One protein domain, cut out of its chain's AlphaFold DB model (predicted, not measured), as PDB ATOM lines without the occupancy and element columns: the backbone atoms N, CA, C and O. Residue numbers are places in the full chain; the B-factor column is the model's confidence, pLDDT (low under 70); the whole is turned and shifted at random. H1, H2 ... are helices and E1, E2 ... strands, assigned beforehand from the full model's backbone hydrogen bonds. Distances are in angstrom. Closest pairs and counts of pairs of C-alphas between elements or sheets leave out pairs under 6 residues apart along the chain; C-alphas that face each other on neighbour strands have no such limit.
ATOM      1  N   LYS A 454      76.123  53.536 -45.342       82.44
ATOM      2  CA  LYS A 454      75.103  54.274 -46.109       82.44
ATOM      3  C   LYS A 454      74.148  55.005 -45.165       82.44
ATOM      4  O   LYS A 454      73.405  54.368 -44.426       82.44
ATOM      5  N   GLU A 455      74.091  56.332 -45.233       83.56
ATOM      6  CA  GLU A 455      73.049  57.099 -44.538       83.56
ATOM      7  C   GLU A 455      71.683  56.930 -45.230       83.56
ATOM      8  O   GLU A 455      71.573  57.002 -46.456       83.56
ATOM      9  N   LEU A 456      70.641  56.662 -44.440       81.88
ATOM     10  CA  LEU A 456      69.267  56.469 -44.894       81.88
ATOM     11  C   LEU A 456      68.437  57.743 -44.649       81.88
ATOM     12  O   LEU A 456      68.493  58.307 -43.551       81.88
ATOM     13  N   PRO A 457      67.613  58.190 -45.617       83.19
ATOM     14  CA  PRO A 457      66.639  59.253 -45.390       83.19
ATOM     15  C   PRO A 457      65.711  58.908 -44.218       83.19
ATOM     16  O   PRO A 457      65.158  57.816 -44.172       83.19
ATOM     17  N   LEU A 458      65.459  59.846 -43.299       80.06
ATOM     18  CA  LEU A 458      64.646  59.578 -42.095       80.06
ATOM     19  C   LEU A 458      63.168  59.223 -42.383       80.06
ATOM     20  O   LEU A 458      62.455  58.766 -41.486       80.06
ATOM     21  N   SER A 459      62.710  59.441 -43.621       76.75
ATOM     22  CA  SER A 459      61.429  58.970 -44.161       76.75
ATOM     23  C   SER A 459      61.410  57.464 -44.452       76.75
ATOM     24  O   SER A 459      60.363  56.831 -44.331       76.75
ATOM     25  N   GLU A 460      62.556  56.887 -44.818       74.62
ATOM     26  CA  GLU A 460      62.765  55.440 -44.878       74.62
ATOM     27  C   GLU A 460      62.659  54.900 -43.440       74.62
ATOM     28  O   GLU A 460      63.142  55.526 -42.496       74.62
ATOM     29  N   ASN A 461      61.959  53.782 -43.234       82.94
ATOM     30  CA  ASN A 461      61.735  53.181 -41.909       82.94
ATOM     31  C   ASN A 461      61.060  54.101 -40.860       82.94
ATOM     32  O   ASN A 461      61.160  53.860 -39.657       82.94
ATOM     33  N   ALA A 462      60.298  55.123 -41.278       85.12
ATOM     34  CA  ALA A 462      59.658  56.095 -40.377       85.12
ATOM     35  C   ALA A 462      58.725  55.492 -39.296       85.12
ATOM     36  O   ALA A 462      58.488  56.127 -38.265       85.12
ATOM     37  N   ALA A 463      58.189  54.282 -39.498       85.69
ATOM     38  CA  ALA A 463      57.425  53.561 -38.476       85.69
ATOM     39  C   ALA A 463      58.330  53.000 -37.362       85.69
ATOM     40  O   ALA A 463      58.058  53.224 -36.182       85.69
ATOM     41  N   LEU A 464      59.442  52.363 -37.739       88.75
ATOM     42  CA  LEU A 464      60.485  51.891 -36.828       88.75
ATOM     43  C   LEU A 464      61.139  53.061 -36.078       88.75
ATOM     44  O   LEU A 464      61.244  53.022 -34.856       88.75
ATOM     45  N   HIS A 465      61.486  54.146 -36.778       91.88
ATOM     46  CA  HIS A 465      62.026  55.364 -36.161       91.88
ATOM     47  C   HIS A 465      61.095  55.947 -35.082       91.88
ATOM     48  O   HIS A 465      61.579  56.425 -34.058       91.88
ATOM     49  N   ARG A 466      59.767  55.877 -35.271       89.44
ATOM     50  CA  ARG A 466      58.791  56.294 -34.252       89.44
ATOM     51  C   ARG A 466      58.780  55.348 -33.050       89.44
ATOM     52  O   ARG A 466      58.889  55.821 -31.925       89.44
ATOM     53  N   TYR A 467      58.726  54.037 -33.291       89.94
ATOM     54  CA  TYR A 467      58.757  53.029 -32.229       89.94
ATOM     55  C   TYR A 467      60.022  53.132 -31.361       89.94
ATOM     56  O   TYR A 467      59.939  53.046 -30.142       89.94
ATOM     57  N   LEU A 468      61.188  53.388 -31.965       90.94
ATOM     58  CA  LEU A 468      62.447  53.587 -31.237       90.94
ATOM     59  C   LEU A 468      62.439  54.853 -30.369       90.94
ATOM     60  O   LEU A 468      62.970  54.835 -29.260       90.94
ATOM     61  N   VAL A 469      61.832  55.943 -30.853       91.19
ATOM     62  CA  VAL A 469      61.641  57.178 -30.075       91.19
ATOM     63  C   VAL A 469      60.724  56.925 -28.877       91.19
ATOM     64  O   VAL A 469      61.084  57.284 -27.757       91.19
ATOM     65  N   GLU A 470      59.586  56.266 -29.099       88.38
ATOM     66  CA  GLU A 470      58.626  55.902 -28.050       88.38
ATOM     67  C   GLU A 470      59.277  54.976 -27.011       88.38
ATOM     68  O   GLU A 470      59.280  55.305 -25.827       88.38
ATOM     69  N   LEU A 471      59.933  53.893 -27.444       88.19
ATOM     70  CA  LEU A 471      60.656  52.946 -26.586       88.19
ATOM     71  C   LEU A 471      61.719  53.638 -25.719       88.19
ATOM     72  O   LEU A 471      61.804  53.361 -24.521       88.19
ATOM     73  N   TRP A 472      62.527  54.539 -26.292       91.31
ATOM     74  CA  TRP A 472      63.603  55.186 -25.535       91.31
ATOM     75  C   TRP A 472      63.127  56.313 -24.615       91.31
ATOM     76  O   TRP A 472      63.758  56.573 -23.584       91.31
ATOM     77  N   ASP A 473      62.011  56.966 -24.937       88.06
ATOM     78  CA  ASP A 473      61.345  57.873 -24.000       88.06
ATOM     79  C   ASP A 473      60.693  57.106 -22.851       88.06
ATOM     80  O   ASP A 473      60.853  57.517 -21.704       88.06
ATOM     81  N   ASP A 474      60.087  55.948 -23.109       84.31
ATOM     82  CA  ASP A 474      59.531  55.067 -22.078       84.31
ATOM     83  C   ASP A 474      60.625  54.546 -21.123       84.31
ATOM     84  O   ASP A 474      60.470  54.571 -19.899       84.31
ATOM     85  N   VAL A 475      61.780  54.142 -21.669       85.00
ATOM     86  CA  VAL A 475      62.997  53.800 -20.907       85.00
ATOM     87  C   VAL A 475      63.452  54.975 -20.038       85.00
ATOM     88  O   VAL A 475      63.710  54.792 -18.845       85.00
ATOM     89  N   ARG A 476      63.526  56.186 -20.597       84.88
ATOM     90  CA  ARG A 476      63.959  57.377 -19.857       84.88
ATOM     91  C   ARG A 476      62.966  57.769 -18.761       84.88
ATOM     92  O   ARG A 476      63.392  58.007 -17.635       84.88
ATOM     93  N   ILE A 477      61.662  57.772 -19.041       83.44
ATOM     94  CA  ILE A 477      60.592  58.070 -18.071       83.44
ATOM     95  C   ILE A 477      60.691  57.150 -16.851       83.44
ATOM     96  O   ILE A 477      60.607  57.629 -15.721       83.44
ATOM     97  N   LYS A 478      60.929  55.850 -17.065       80.56
ATOM     98  CA  LYS A 478      61.044  54.846 -15.992       80.56
ATOM     99  C   LYS A 478      62.261  55.042 -15.078       80.56
ATOM    100  O   LYS A 478      62.248  54.523 -13.967       80.56
ATOM    101  N   ASN A 479      63.289  55.775 -15.517       78.06
ATOM    102  CA  ASN A 479      64.538  55.965 -14.768       78.06
ATOM    103  C   ASN A 479      64.749  57.407 -14.259       78.06
ATOM    104  O   ASN A 479      65.291  57.591 -13.173       78.06
ATOM    105  N   GLU A 480      64.322  58.426 -15.011       82.31
ATOM    106  CA  GLU A 480      64.504  59.854 -14.684       82.31
ATOM    107  C   GLU A 480      63.206  60.557 -14.244       82.31
ATOM    108  O   GLU A 480      63.249  61.658 -13.694       82.31
ATOM    109  N   GLY A 481      62.044  59.932 -14.465       76.94
ATOM    110  CA  GLY A 481      60.733  60.539 -14.241       76.94
ATOM    111  C   GLY A 481      60.289  61.482 -15.369       76.94
ATOM    112  O   GLY A 481      61.058  61.895 -16.234       76.94
ATOM    113  N   GLN A 482      59.003  61.835 -15.370       69.06
ATOM    114  CA  GLN A 482      58.363  62.532 -16.496       69.06
ATOM    115  C   GLN A 482      58.636  64.053 -16.554       69.06
ATOM    116  O   GLN A 482      58.274  64.713 -17.524       69.06
ATOM    117  N   ALA A 483      59.277  64.627 -15.530       57.81
ATOM    118  CA  ALA A 483      59.506  66.071 -15.408       57.81
ATOM    119  C   ALA A 483      60.752  66.593 -16.159       57.81
ATOM    120  O   ALA A 483      61.010  67.795 -16.152       57.81
ATOM    121  N   ALA A 484      61.540  65.717 -16.792       56.75
ATOM    122  CA  ALA A 484      62.864  66.053 -17.328       56.75
ATOM    123  C   ALA A 484      62.873  66.597 -18.778       56.75
ATOM    124  O   ALA A 484      63.946  66.855 -19.329       56.75
ATOM    125  N   PHE A 485      61.716  66.757 -19.434       67.81
ATOM    126  CA  PHE A 485      61.651  66.947 -20.894       67.81
ATOM    127  C   PHE A 485      61.260  68.373 -21.299       67.81
ATOM    128  O   PHE A 485      60.087  68.737 -21.310       67.81
ATOM    129  N   ALA A 486      62.249  69.169 -21.713       64.44
ATOM    130  CA  ALA A 486      62.013  70.477 -22.333       64.44
ATOM    131  C   ALA A 486      61.693  70.392 -23.841       64.44
ATOM    132  O   ALA A 486      61.100  71.311 -24.395       64.44
ATOM    133  N   ASN A 487      62.100  69.308 -24.515       78.38
ATOM    134  CA  ASN A 487      61.930  69.102 -25.955       78.38
ATOM    135  C   ASN A 487      61.603  67.628 -26.263       78.38
ATOM    136  O   ASN A 487      62.146  66.748 -25.589       78.38
ATOM    137  N   PRO A 488      60.790  67.336 -27.298       81.88
ATOM    138  CA  PRO A 488      60.482  65.969 -27.709       81.88
ATOM    139  C   PRO A 488      61.682  65.286 -28.374       81.88
ATOM    140  O   PRO A 488      62.457  65.921 -29.101       81.88
ATOM    141  N   THR A 489      61.796  63.981 -28.165       89.06
ATOM    142  CA  THR A 489      62.832  63.126 -28.755       89.06
ATOM    143  C   THR A 489      62.606  62.922 -30.248       89.06
ATOM    144  O   THR A 489      61.470  62.860 -30.718       89.06
ATOM    145  N   ARG A 490      63.695  62.873 -31.020       88.25
ATOM    146  CA  ARG A 490      63.672  62.697 -32.483       88.25
ATOM    147  C   ARG A 490      64.900  61.922 -32.942       88.25
ATOM    148  O   ARG A 490      65.961  62.077 -32.346       88.25
ATOM    149  N   VAL A 491      64.784  61.159 -34.026       88.94
ATOM    150  CA  VAL A 491      65.958  60.592 -34.707       88.94
ATOM    151  C   VAL A 491      66.783  61.718 -35.344       88.94
ATOM    152  O   VAL A 491      66.222  62.646 -35.926       88.94
ATOM    153  N   GLN A 492      68.108  61.640 -35.211       86.50
ATOM    154  CA  GLN A 492      69.077  62.583 -35.779       86.50
ATOM    155  C   GLN A 492      69.619  62.111 -37.133       86.50
ATOM    156  O   GLN A 492      69.660  62.884 -38.083       86.50
ATOM    157  N   ARG A 493      70.061  60.850 -37.181       87.31
ATOM    158  CA  ARG A 493      70.649  60.145 -38.328       87.31
ATOM    159  C   ARG A 493      70.235  58.678 -38.236       87.31
ATOM    160  O   ARG A 493      70.031  58.178 -37.125       87.31
ATOM    161  N   SER A 494      70.138  58.014 -39.380       90.25
ATOM    162  CA  SER A 494      69.919  56.571 -39.490       90.25
ATOM    163  C   SER A 494      70.927  56.027 -40.496       90.25
ATOM    164  O   SER A 494      70.945  56.465 -41.643       90.25
ATOM    165  N   LEU A 495      71.827  55.153 -40.053       87.50
ATOM    166  CA  LEU A 495      72.949  54.648 -40.844       87.50
ATOM    167  C   LEU A 495      72.824  53.141 -41.034       87.50
ATOM    168  O   LEU A 495      72.634  52.412 -40.068       87.50
ATOM    169  N   LEU A 496      72.980  52.670 -42.261       84.12
ATOM    170  CA  LEU A 496      73.074  51.260 -42.611       84.12
ATOM    171  C   LEU A 496      74.553  50.864 -42.714       84.12
ATOM    172  O   LEU A 496      75.336  51.588 -43.331       84.12
ATOM    173  N   MET A 497      74.936  49.735 -42.118       80.44
ATOM    174  CA  MET A 497      76.323  49.264 -42.050       80.44
ATOM    175  C   MET A 497      76.440  47.764 -42.327       80.44
ATOM    176  O   MET A 497      75.510  46.997 -42.061       80.44
ATOM    177  N   GLY A 498      77.610  47.342 -42.819       66.12
ATOM    178  CA  GLY A 498      77.979  45.929 -42.961       66.12
ATOM    179  C   GLY A 498      77.040  45.171 -43.889       66.12
ATOM    180  O   GLY A 498      76.259  44.346 -43.428       66.12
ATOM    181  N   SER A 499      77.064  45.546 -45.174       69.25
ATOM    182  CA  SER A 499      76.183  45.066 -46.257       69.25
ATOM    183  C   SER A 499      74.664  45.154 -46.016       69.25
ATOM    184  O   SER A 499      73.889  44.741 -46.875       69.25
ATOM    185  N   GLY A 500      74.226  45.746 -44.899       70.00
ATOM    186  CA  GLY A 500      72.822  45.856 -44.496       70.00
ATOM    187  C   GLY A 500      72.490  45.173 -43.168       70.00
ATOM    188  O   GLY A 500      71.381  45.332 -42.669       70.00
ATOM    189  N   GLU A 501      73.426  44.438 -42.565       77.81
ATOM    190  CA  GLU A 501      73.180  43.640 -41.358       77.81
ATOM    191  C   GLU A 501      72.874  44.483 -40.109       77.81
ATOM    192  O   GLU A 501      72.110  44.044 -39.245       77.81
ATOM    193  N   TYR A 502      73.418  45.701 -40.031       85.44
ATOM    194  CA  TYR A 502      73.249  46.595 -38.885       85.44
ATOM    195  C   TYR A 502      72.664  47.945 -39.301       85.44
ATOM    196  O   TYR A 502      73.051  48.512 -40.323       85.44
ATOM    197  N   MET A 503      71.753  48.482 -38.488       87.06
ATOM    198  CA  MET A 503      71.241  49.850 -38.625       87.06
ATOM    199  C   MET A 503      71.486  50.630 -37.329       87.06
ATOM    200  O   MET A 503      71.132  50.162 -36.249       87.06
ATOM    201  N   VAL A 504      72.094  51.810 -37.423       89.75
ATOM    202  CA  VAL A 504      72.490  52.647 -36.283       89.75
ATOM    203  C   VAL A 504      71.705  53.953 -36.293       89.75
ATOM    204  O   VAL A 504      71.762  54.722 -37.250       89.75
ATOM    205  N   VAL A 505      70.970  54.207 -35.213       90.31
ATOM    206  CA  VAL A 505      69.991  55.291 -35.081       90.31
ATOM    207  C   VAL A 505      70.357  56.157 -33.874       90.31
ATOM    208  O   VAL A 505      70.270  55.707 -32.731       90.31
ATOM    209  N   SER A 506      70.750  57.414 -34.101       89.00
ATOM    210  CA  SER A 506      71.010  58.373 -33.009       89.00
ATOM    211  C   SER A 506      69.783  59.205 -32.669       89.00
ATOM    212  O   SER A 506      69.005  59.560 -33.554       89.00
ATOM    213  N   LEU A 507      69.646  59.571 -31.392       87.94
ATOM    214  CA  LEU A 507      68.525  60.360 -30.879       87.94
ATOM    215  C   LEU A 507      68.964  61.761 -30.422       87.94
ATOM    216  O   LEU A 507      69.949  61.930 -29.705       87.94
ATOM    217  N   VAL A 508      68.177  62.772 -30.789       85.44
ATOM    218  CA  VAL A 508      68.229  64.134 -30.234       85.44
ATOM    219  C   VAL A 508      67.249  64.232 -29.064       85.44
ATOM    220  O   VAL A 508      66.198  63.594 -29.072       85.44
ATOM    221  N   ASN A 509      67.568  65.067 -28.071       86.25
ATOM    222  CA  ASN A 509      66.774  65.345 -26.862       86.25
ATOM    223  C   ASN A 509      66.561  64.167 -25.891       86.25
ATOM    224  O   ASN A 509      66.058  64.400 -24.794       86.25
ATOM    225  N   ASN A 510      67.012  62.951 -26.220       87.25
ATOM    226  CA  ASN A 510      67.148  61.831 -25.288       87.25
ATOM    227  C   ASN A 510      68.603  61.343 -25.289       87.25
ATOM    228  O   ASN A 510      69.172  61.051 -26.337       87.25
ATOM    229  N   ARG A 511      69.219  61.312 -24.104       88.31
ATOM    230  CA  ARG A 511      70.618  60.911 -23.877       88.31
ATOM    231  C   ARG A 511      70.737  59.888 -22.746       88.31
ATOM    232  O   ARG A 511      71.828  59.722 -22.198       88.31
ATOM    233  N   PHE A 512      69.622  59.261 -22.361       87.31
ATOM    234  CA  PHE A 512      69.564  58.342 -21.232       87.31
ATOM    235  C   PHE A 512      70.472  57.137 -21.476       87.31
ATOM    236  O   PHE A 512      70.347  56.481 -22.510       87.31
ATOM    237  N   CYS A 513      71.353  56.833 -20.523       86.38
ATOM    238  CA  CYS A 513      72.341  55.769 -20.637       86.38
ATOM    239  C   CYS A 513      72.176  54.715 -19.536       86.38
ATOM    240  O   CYS A 513      72.289  55.015 -18.345       86.38
ATOM    241  N   PHE A 514      71.999  53.453 -19.934       80.88
ATOM    242  CA  PHE A 514      71.846  52.320 -19.016       80.88
ATOM    243  C   PHE A 514      73.084  52.049 -18.147       80.88
ATOM    244  O   PHE A 514      72.936  51.639 -16.999       80.88
ATOM    245  N   LYS A 515      74.304  52.309 -18.643       82.19
ATOM    246  CA  LYS A 515      75.550  52.186 -17.854       82.19
ATOM    247  C   LYS A 515      75.604  53.185 -16.699       82.19
ATOM    248  O   LYS A 515      76.151  52.878 -15.641       82.19
ATOM    249  N   LYS A 516      75.056  54.377 -16.933       80.81
ATOM    250  CA  LYS A 516      75.077  55.525 -16.024       80.81
ATOM    251  C   LYS A 516      73.855  55.580 -15.102       80.81
ATOM    252  O   LYS A 516      73.937  56.168 -14.028       80.81
ATOM    253  N   GLY A 517      72.733  54.998 -15.530       80.38
ATOM    254  CA  GLY A 517      71.426  55.139 -14.883       80.38
ATOM    255  C   GLY A 517      70.809  56.535 -15.041       80.38
ATOM    256  O   GLY A 517      69.864  56.861 -14.334       80.38
ATOM    257  N   ALA A 518      71.363  57.368 -15.928       84.19
ATOM    258  CA  ALA A 518      70.958  58.753 -16.169       84.19
ATOM    259  C   ALA A 518      71.519  59.257 -17.512       84.19
ATOM    260  O   ALA A 518      72.368  58.614 -18.136       84.19
ATOM    261  N   SER A 519      71.075  60.429 -17.950       85.44
ATOM    262  CA  SER A 519      71.491  61.059 -19.201       85.44
ATOM    263  C   SER A 519      72.932  61.593 -19.189       85.44
ATOM    264  O   SER A 519      73.450  62.080 -18.178       85.44
ATOM    265  N   HIS A 520      73.600  61.551 -20.347       81.94
ATOM    266  CA  HIS A 520      74.887  62.234 -20.540       81.94
ATOM    267  C   HIS A 520      74.708  63.758 -20.655       81.94
ATOM    268  O   HIS A 520      73.759  64.252 -21.266       81.94
ATOM    269  N   LYS A 521      75.644  64.516 -20.059       76.12
ATOM    270  CA  LYS A 521      75.597  65.990 -20.008       76.12
ATOM    271  C   LYS A 521      75.855  66.616 -21.384       76.12
ATOM    272  O   LYS A 521      75.112  67.491 -21.816       76.12
ATOM    273  N   SER A 522      76.899  66.150 -22.064       67.62
ATOM    274  CA  SER A 522      77.380  66.638 -23.364       67.62
ATOM    275  C   SER A 522      77.160  65.607 -24.471       67.62
ATOM    276  O   SER A 522      76.489  65.902 -25.459       67.62
ATOM    277  N   ASN A 523      77.700  64.405 -24.272       75.06
ATOM    278  CA  ASN A 523      77.716  63.314 -25.243       75.06
ATOM    279  C   ASN A 523      76.331  62.680 -25.448       75.06
ATOM    280  O   ASN A 523      75.424  62.844 -24.630       75.06
ATOM    281  N   GLY A 524      76.155  61.980 -26.571       78.38
ATOM    282  CA  GLY A 524      74.908  61.299 -26.931       78.38
ATOM    283  C   GLY A 524      74.949  59.782 -26.735       78.38
ATOM    284  O   GLY A 524      75.998  59.193 -26.460       78.38
ATOM    285  N   ILE A 525      73.791  59.160 -26.952       87.25
ATOM    286  CA  ILE A 525      73.639  57.709 -27.104       87.25
ATOM    287  C   ILE A 525      73.178  57.395 -28.527       87.25
ATOM    288  O   ILE A 525      72.595  58.251 -29.198       87.25
ATOM    289  N   TYR A 526      73.412  56.164 -28.965       89.94
ATOM    290  CA  TYR A 526      72.911  55.643 -30.229       89.94
ATOM    291  C   TYR A 526      72.383  54.223 -30.046       89.94
ATOM    292  O   TYR A 526      72.823  53.479 -29.166       89.94
ATOM    293  N   LEU A 527      71.398  53.868 -30.863       90.94
ATOM    294  CA  LEU A 527      70.763  52.560 -30.878       90.94
ATOM    295  C   LEU A 527      71.293  51.780 -32.078       90.94
ATOM    296  O   LEU A 527      71.339  52.315 -33.181       90.94
ATOM    297  N   VAL A 528      71.692  50.532 -31.872       90.31
ATOM    298  CA  VAL A 528      72.147  49.616 -32.919       90.31
ATOM    299  C   VAL A 528      71.131  48.490 -33.037       90.31
ATOM    300  O   VAL A 528      70.820  47.813 -32.058       90.31
ATOM    301  N   ILE A 529      70.607  48.307 -34.240       90.56
ATOM    302  CA  ILE A 529      69.673  47.252 -34.619       90.56
ATOM    303  C   ILE A 529      70.467  46.172 -35.352       90.56
ATOM    304  O   ILE A 529      71.145  46.480 -36.331       90.56
ATOM    305  N   ASN A 530      70.357  44.918 -34.916       85.69
ATOM    306  CA  ASN A 530      70.754  43.759 -35.717       85.69
ATOM    307  C   ASN A 530      69.539  43.333 -36.555       85.69
ATOM    308  O   ASN A 530      68.508  42.956 -35.994       85.69
ATOM    309  N   GLN A 531      69.640  43.402 -37.885       82.62
ATOM    310  CA  GLN A 531      68.496  43.152 -38.771       82.62
ATOM    311  C   GLN A 531      68.162  41.663 -38.956       82.62
ATOM    312  O   GLN A 531      67.033  41.352 -39.329       82.62
ATOM    313  N   LYS A 532      69.096  40.747 -38.664       79.25
ATOM    314  CA  LYS A 532      68.863  39.290 -38.734       79.25
ATOM    315  C   LYS A 532      68.093  38.803 -37.507       79.25
ATOM    316  O   LYS A 532      66.963  38.340 -37.639       79.25
ATOM    317  N   ARG A 533      68.660  39.039 -36.314       79.38
ATOM    318  CA  ARG A 533      68.059  38.698 -35.005       79.38
ATOM    319  C   ARG A 533      66.892  39.622 -34.607       79.38
ATOM    320  O   ARG A 533      66.241  39.377 -33.601       79.38
ATOM    321  N   TRP A 534      66.635  40.684 -35.380       86.62
ATOM    322  CA  TRP A 534      65.560  41.676 -35.196       86.62
ATOM    323  C   TRP A 534      65.469  42.256 -33.767       86.62
ATOM    324  O   TRP A 534      64.403  42.399 -33.165       86.62
ATOM    325  N   VAL A 535      66.635  42.617 -33.225       84.56
ATOM    326  CA  VAL A 535      66.812  43.212 -31.890       84.56
ATOM    327  C   VAL A 535      67.502  44.569 -31.974       84.56
ATOM    328  O   VAL A 535      68.365  44.781 -32.827       84.56
ATOM    329  N   VAL A 536      67.175  45.468 -31.046       90.00
ATOM    330  CA  VAL A 536      67.868  46.747 -30.835       90.00
ATOM    331  C   VAL A 536      68.557  46.785 -29.470       90.00
ATOM    332  O   VAL A 536      68.052  46.239 -28.495       90.00
ATOM    333  N   TYR A 537      69.711  47.441 -29.383       87.56
ATOM    334  CA  TYR A 537      70.437  47.705 -28.137       87.56
ATOM    335  C   TYR A 537      71.126  49.075 -28.197       87.56
ATOM    336  O   TYR A 537      71.344  49.634 -29.266       87.56
ATOM    337  N   GLN A 538      71.471  49.641 -27.045       89.38
ATOM    338  CA  GLN A 538      72.160  50.924 -26.925       89.38
ATOM    339  C   GLN A 538      73.681  50.763 -26.850       89.38
ATOM    340  O   GLN A 538      74.195  49.842 -26.211       89.38
ATOM    341  N   LYS A 539      74.371  51.763 -27.401       88.50
ATOM    342  CA  LYS A 539      75.773  52.120 -27.158       88.50
ATOM    343  C   LYS A 539      75.893  53.643 -26.930       88.50
ATOM    344  O   LYS A 539      74.938  54.396 -27.139       88.50
ATOM    345  N   CYS A 540      77.058  54.112 -26.479       84.06
ATOM    346  CA  CYS A 540      77.293  55.521 -26.122       84.06
ATOM    347  C   CYS A 540      78.431  56.148 -26.940       84.06
ATOM    348  O   CYS A 540      79.390  55.466 -27.294       84.06
ATOM    349  N   HIS A 541      78.381  57.464 -27.176       78.00
ATOM    350  CA  HIS A 541      79.532  58.220 -27.711       78.00
ATOM    351  C   HIS A 541      80.597  58.532 -26.645       78.00
ATOM    352  O   HIS A 541      81.684  59.002 -26.957       78.00
ATOM    353  N   ASP A 542      80.276  58.303 -25.373       76.06
ATOM    354  CA  ASP A 542      81.125  58.654 -24.243       76.06
ATOM    355  C   ASP A 542      82.122  57.527 -23.929       76.06
ATOM    356  O   ASP A 542      81.839  56.644 -23.122       76.06
ATOM    357  N   ALA A 543      83.280  57.523 -24.591       70.38
ATOM    358  CA  ALA A 543      84.314  56.509 -24.364       70.38
ATOM    359  C   ALA A 543      84.963  56.595 -22.962       70.38
ATOM    360  O   ALA A 543      85.569  55.624 -22.519       70.38
ATOM    361  N   ALA A 544      84.810  57.719 -22.249       68.25
ATOM    362  CA  ALA A 544      85.332  57.905 -20.895       68.25
ATOM    363  C   ALA A 544      84.352  57.397 -19.817       68.25
ATOM    364  O   ALA A 544      84.723  56.551 -19.004       68.25
ATOM    365  N   ASP A 545      83.085  57.845 -19.831       68.62
ATOM    366  CA  ASP A 545      82.049  57.338 -18.907       68.62
ATOM    367  C   ASP A 545      81.630  55.887 -19.262       68.62
ATOM    368  O   ASP A 545      81.142  55.144 -18.403       68.62
ATOM    369  N   CYS A 546      81.710  55.490 -20.540       77.00
ATOM    370  CA  CYS A 546      81.073  54.288 -21.103       77.00
ATOM    371  C   CYS A 546      81.914  53.557 -22.191       77.00
ATOM    372  O   CYS A 546      81.385  53.297 -23.280       77.00
ATOM    373  N   PRO A 547      83.181  53.172 -21.927       73.69
ATOM    374  CA  PRO A 547      83.982  52.370 -22.857       73.69
ATOM    375  C   PRO A 547      83.380  50.974 -23.073       73.69
ATOM    376  O   PRO A 547      82.935  50.330 -22.116       73.69
ATOM    377  N   ASP A 548      83.358  50.534 -24.334       69.25
ATOM    378  CA  ASP A 548      82.809  49.265 -24.840       69.25
ATOM    379  C   ASP A 548      81.379  48.951 -24.346       69.25
ATOM    380  O   ASP A 548      80.949  47.795 -24.298       69.25
ATOM    381  N   PHE A 549      80.606  49.968 -23.942       77.56
ATOM    382  CA  PHE A 549      79.309  49.733 -23.315       77.56
ATOM    383  C   PHE A 549      78.212  49.385 -24.325       77.56
ATOM    384  O   PHE A 549      77.782  50.239 -25.099       77.56
ATOM    385  N   ARG A 550      77.688  48.163 -24.201       81.25
ATOM    386  CA  ARG A 550      76.485  47.644 -24.862       81.25
ATOM    387  C   ARG A 550      75.373  47.433 -23.821       81.25
ATOM    388  O   ARG A 550      75.641  46.880 -22.753       81.25
ATOM    389  N   SER A 551      74.138  47.864 -24.094       79.06
ATOM    390  CA  SER A 551      72.982  47.527 -23.239       79.06
ATOM    391  C   SER A 551      72.504  46.088 -23.454       79.06
ATOM    392  O   SER A 551      72.978  45.390 -24.346       79.06
ATOM    393  N   HIS A 552      71.503  45.669 -22.672       78.88
ATOM    394  CA  HIS A 552      70.694  44.506 -23.033       78.88
ATOM    395  C   HIS A 552      69.943  44.747 -24.352       78.88
ATOM    396  O   HIS A 552      69.746  45.896 -24.765       78.88
ATOM    397  N   GLU A 553      69.551  43.653 -24.996       85.56
ATOM    398  CA  GLU A 553      68.795  43.648 -26.245       85.56
ATOM    399  C   GLU A 553      67.286  43.771 -25.987       85.56
ATOM    400  O   GLU A 553      66.763  43.266 -24.994       85.56
ATOM    401  N   PHE A 554      66.591  44.433 -26.910       79.56
ATOM    402  CA  PHE A 554      65.140  44.572 -26.957       79.56
ATOM    403  C   PHE A 554      64.651  44.003 -28.292       79.56
ATOM    404  O   PHE A 554      65.088  44.462 -29.349       79.56
ATOM    405  N   SER A 555      63.741  43.029 -28.265       82.75
ATOM    406  CA  SER A 555      63.098  42.512 -29.480       82.75
ATOM    407  C   SER A 555      62.254  43.595 -30.149       82.75
ATOM    408  O   SER A 555      61.458  44.264 -29.485       82.75
ATOM    409  N   LEU A 556      62.407  43.767 -31.461       81.62
ATOM    410  CA  LEU A 556      61.592  44.694 -32.239       81.62
ATOM    411  C   LEU A 556      60.285  44.019 -32.696       81.62
ATOM    412  O   LEU A 556      60.283  42.827 -33.004       81.62
ATOM    413  N   PRO A 557      59.160  44.754 -32.789       83.31
ATOM    414  CA  PRO A 557      57.936  44.233 -33.386       83.31
ATOM    415  C   PRO A 557      58.157  43.792 -34.838       83.31
ATOM    416  O   PRO A 557      58.684  44.547 -35.655       83.31
ATOM    417  N   GLU A 558      57.706  42.586 -35.176       82.12
ATOM    418  CA  GLU A 558      57.905  41.986 -36.503       82.12
ATOM    419  C   GLU A 558      57.266  42.818 -37.630       82.12
ATOM    420  O   GLU A 558      57.848  43.003 -38.693       82.12
ATOM    421  N   ALA A 559      56.115  43.441 -37.351       82.00
ATOM    422  CA  ALA A 559      55.407  44.339 -38.270       82.00
ATOM    423  C   ALA A 559      56.143  45.669 -38.578       82.00
ATOM    424  O   ALA A 559      55.592  46.526 -39.267       82.00
ATOM    425  N   LEU A 560      57.357  45.868 -38.049       84.38
ATOM    426  CA  LEU A 560      58.239  47.002 -38.349       84.38
ATOM    427  C   LEU A 560      59.493  46.596 -39.148       84.38
ATOM    428  O   LEU A 560      60.345  47.455 -39.390       84.38
ATOM    429  N   ARG A 561      59.632  45.317 -39.537       81.88
ATOM    430  CA  ARG A 561      60.774  44.810 -40.317       81.88
ATOM    431  C   ARG A 561      60.741  45.365 -41.759       81.88
ATOM    432  O   ARG A 561      59.682  45.317 -42.384       81.88
ATOM    433  N   PRO A 562      61.856  45.894 -42.309       71.50
ATOM    434  CA  PRO A 562      61.894  46.404 -43.681       71.50
ATOM    435  C   PRO A 562      61.651  45.314 -44.734       71.50
ATOM    436  O   PRO A 562      62.189  44.208 -44.632       71.50
ATOM    437  N   GLU A 563      60.910  45.651 -45.791       58.22
ATOM    438  CA  GLU A 563      60.740  44.781 -46.960       58.22
ATOM    439  C   GLU A 563      62.100  44.552 -47.646       58.22
ATOM    440  O   GLU A 563      62.686  45.469 -48.220       58.22
ATOM    441  N   GLY A 564      62.618  43.321 -47.557       57.66
ATOM    442  CA  GLY A 564      63.938  42.934 -48.073       57.66
ATOM    443  C   GLY A 564      64.909  42.381 -47.023       57.66
ATOM    444  O   GLY A 564      65.928  41.803 -47.401       57.66
ATOM    445  N   ALA A 565      64.607  42.491 -45.725       54.50
ATOM    446  CA  ALA A 565      65.369  41.800 -44.684       54.50
ATOM    447  C   ALA A 565      65.102  40.280 -44.732       54.50
ATOM    448  O   ALA A 565      63.955  39.842 -44.663       54.50
ATOM    449  N   VAL A 566      66.160  39.472 -44.854       49.84
ATOM    450  CA  VAL A 566      66.061  38.008 -45.008       49.84
ATOM    451  C   VAL A 566      65.854  37.330 -43.637       49.84
ATOM    452  O   VAL A 566      66.661  37.579 -42.739       49.84
ATOM    453  N   PRO A 567      64.821  36.481 -43.450       51.06
ATOM    454  CA  PRO A 567      64.647  35.667 -42.240       51.06
ATOM    455  C   PRO A 567      65.747  34.607 -42.061       51.06
ATOM    456  O   PRO A 567      66.387  34.198 -43.029       51.06
ATOM    457  N   GLU A 568      65.939  34.113 -40.835       52.53
ATOM    458  CA  GLU A 568      66.964  33.096 -40.532       52.53
ATOM    459  C   GLU A 568      66.640  31.699 -41.105       52.53
ATOM    460  O   GLU A 568      67.555  30.907 -41.323       52.53
ATOM    461  N   GLN A 585      82.802  51.050 -31.302       64.50
ATOM    462  CA  GLN A 585      82.468  52.354 -30.717       64.50
ATOM    463  C   GLN A 585      83.345  53.479 -31.291       64.50
ATOM    464  O   GLN A 585      82.865  54.597 -31.473       64.50
ATOM    465  N   GLU A 586      84.602  53.168 -31.621       64.06
ATOM    466  CA  GLU A 586      85.558  54.065 -32.283       64.06
ATOM    467  C   GLU A 586      85.067  54.471 -33.679       64.06
ATOM    468  O   GLU A 586      84.890  55.661 -33.938       64.06
ATOM    469  N   LEU A 587      84.767  53.491 -34.544       67.88
ATOM    470  CA  LEU A 587      84.309  53.717 -35.919       67.88
ATOM    471  C   LEU A 587      83.020  54.544 -35.935       67.88
ATOM    472  O   LEU A 587      82.927  55.537 -36.653       67.88
ATOM    473  N   LEU A 588      82.045  54.199 -35.089       67.19
ATOM    474  CA  LEU A 588      80.809  54.975 -34.982       67.19
ATOM    475  C   LEU A 588      81.018  56.379 -34.425       67.19
ATOM    476  O   LEU A 588      80.341  57.304 -34.862       67.19
ATOM    477  N   THR A 589      81.941  56.576 -33.486       66.69
ATOM    478  CA  THR A 589      82.222  57.919 -32.960       66.69
ATOM    479  C   THR A 589      82.934  58.781 -34.005       66.69
ATOM    480  O   THR A 589      82.606  59.958 -34.124       66.69
ATOM    481  N   GLN A 590      83.803  58.199 -34.838       67.62
ATOM    482  CA  GLN A 590      84.401  58.877 -35.995       67.62
ATOM    483  C   GLN A 590      83.344  59.247 -37.048       67.62
ATOM    484  O   GLN A 590      83.209  60.423 -37.383       67.62
ATOM    485  N   ILE A 591      82.535  58.283 -37.510       67.19
ATOM    486  CA  ILE A 591      81.447  58.519 -38.480       67.19
ATOM    487  C   ILE A 591      80.495  59.609 -37.971       67.19
ATOM    488  O   ILE A 591      80.145  60.529 -38.710       67.19
ATOM    489  N   MET A 592      80.092  59.545 -36.703       65.75
ATOM    490  CA  MET A 592      79.089  60.453 -36.141       65.75
ATOM    491  C   MET A 592      79.648  61.820 -35.729       65.75
ATOM    492  O   MET A 592      78.866  62.753 -35.558       65.75
TER     493      MET A 592
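AT A GLANCE: This is residues 454 to 568 and 585 to 592 of the 664 residues of the protein "Primpol protein" of Symbiodinium sp. CCMP2456 (UniProt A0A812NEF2). A strongly twisted sheet of four strands lies between two helices, the long H1 on one face, where it comes near E1 and E2 with its residues 462 to 472, and the short H2 on the other. Two long stretches, residues 509 to 524 and 541 to 568, hold no named element, and short antiparallel pairings tie residues 454 to 455 to E1 and residues 554 to 555 to E4. The printed part has 123 residues, in the order H1, E1, E2, E3, E4, H2; the sheet, E1 E2 E3 E4, is antiparallel. The class is mixed, with under half of the residues in named elements; the whole is compact, with a radius of gyration of the C-alphas of 14.0 A and spans of 39 by 29 by 25 A.

HOW THE PARTS SIT: H1, residues 462 to 480, is on the sheet; its closest C-alphas to E1, residues 490 to 497, are Val 469 and Arg 490, 6.4 A apart. E1 forms a hairpin with E2, residues 502 to 508, with N 492 and O 506 at 2.8 A. E2 and E3, residues 525 to 530, form a hairpin, with N 505 and O 527 at 2.8 A. E3 and E4, residues 535 to 540, form another, with N 528 and O 537 at 2.8 A. These strands make a meander, each the antiparallel neighbour of the one before. H2, residues 585 to 592, is on the opposite face from H1, at a height over the sheet of 8.9 A. Both helices have every O i to N i+4 pair within hydrogen-bond range.

IN THESE COORDINATES: H1 begins at C-alpha 462 (59.658, 56.095, -40.377) and is 26.4 A long. E1 is 20.8 A, E2 20.2 A, E3 16.6 A and E4 17.2 A long. H2, 10.3 A long, ends at C-alpha 592 (79.089, 60.453, -36.141).

THE WHOLE: Residues 569 to 584 are not printed, and C-alphas 568 and 585 are 26.6 A apart. The link from E2 to E3 is long. Mean pLDDT of the printed part is 79.6; residues 563 to 568 and 585 to 592 are among those under 70.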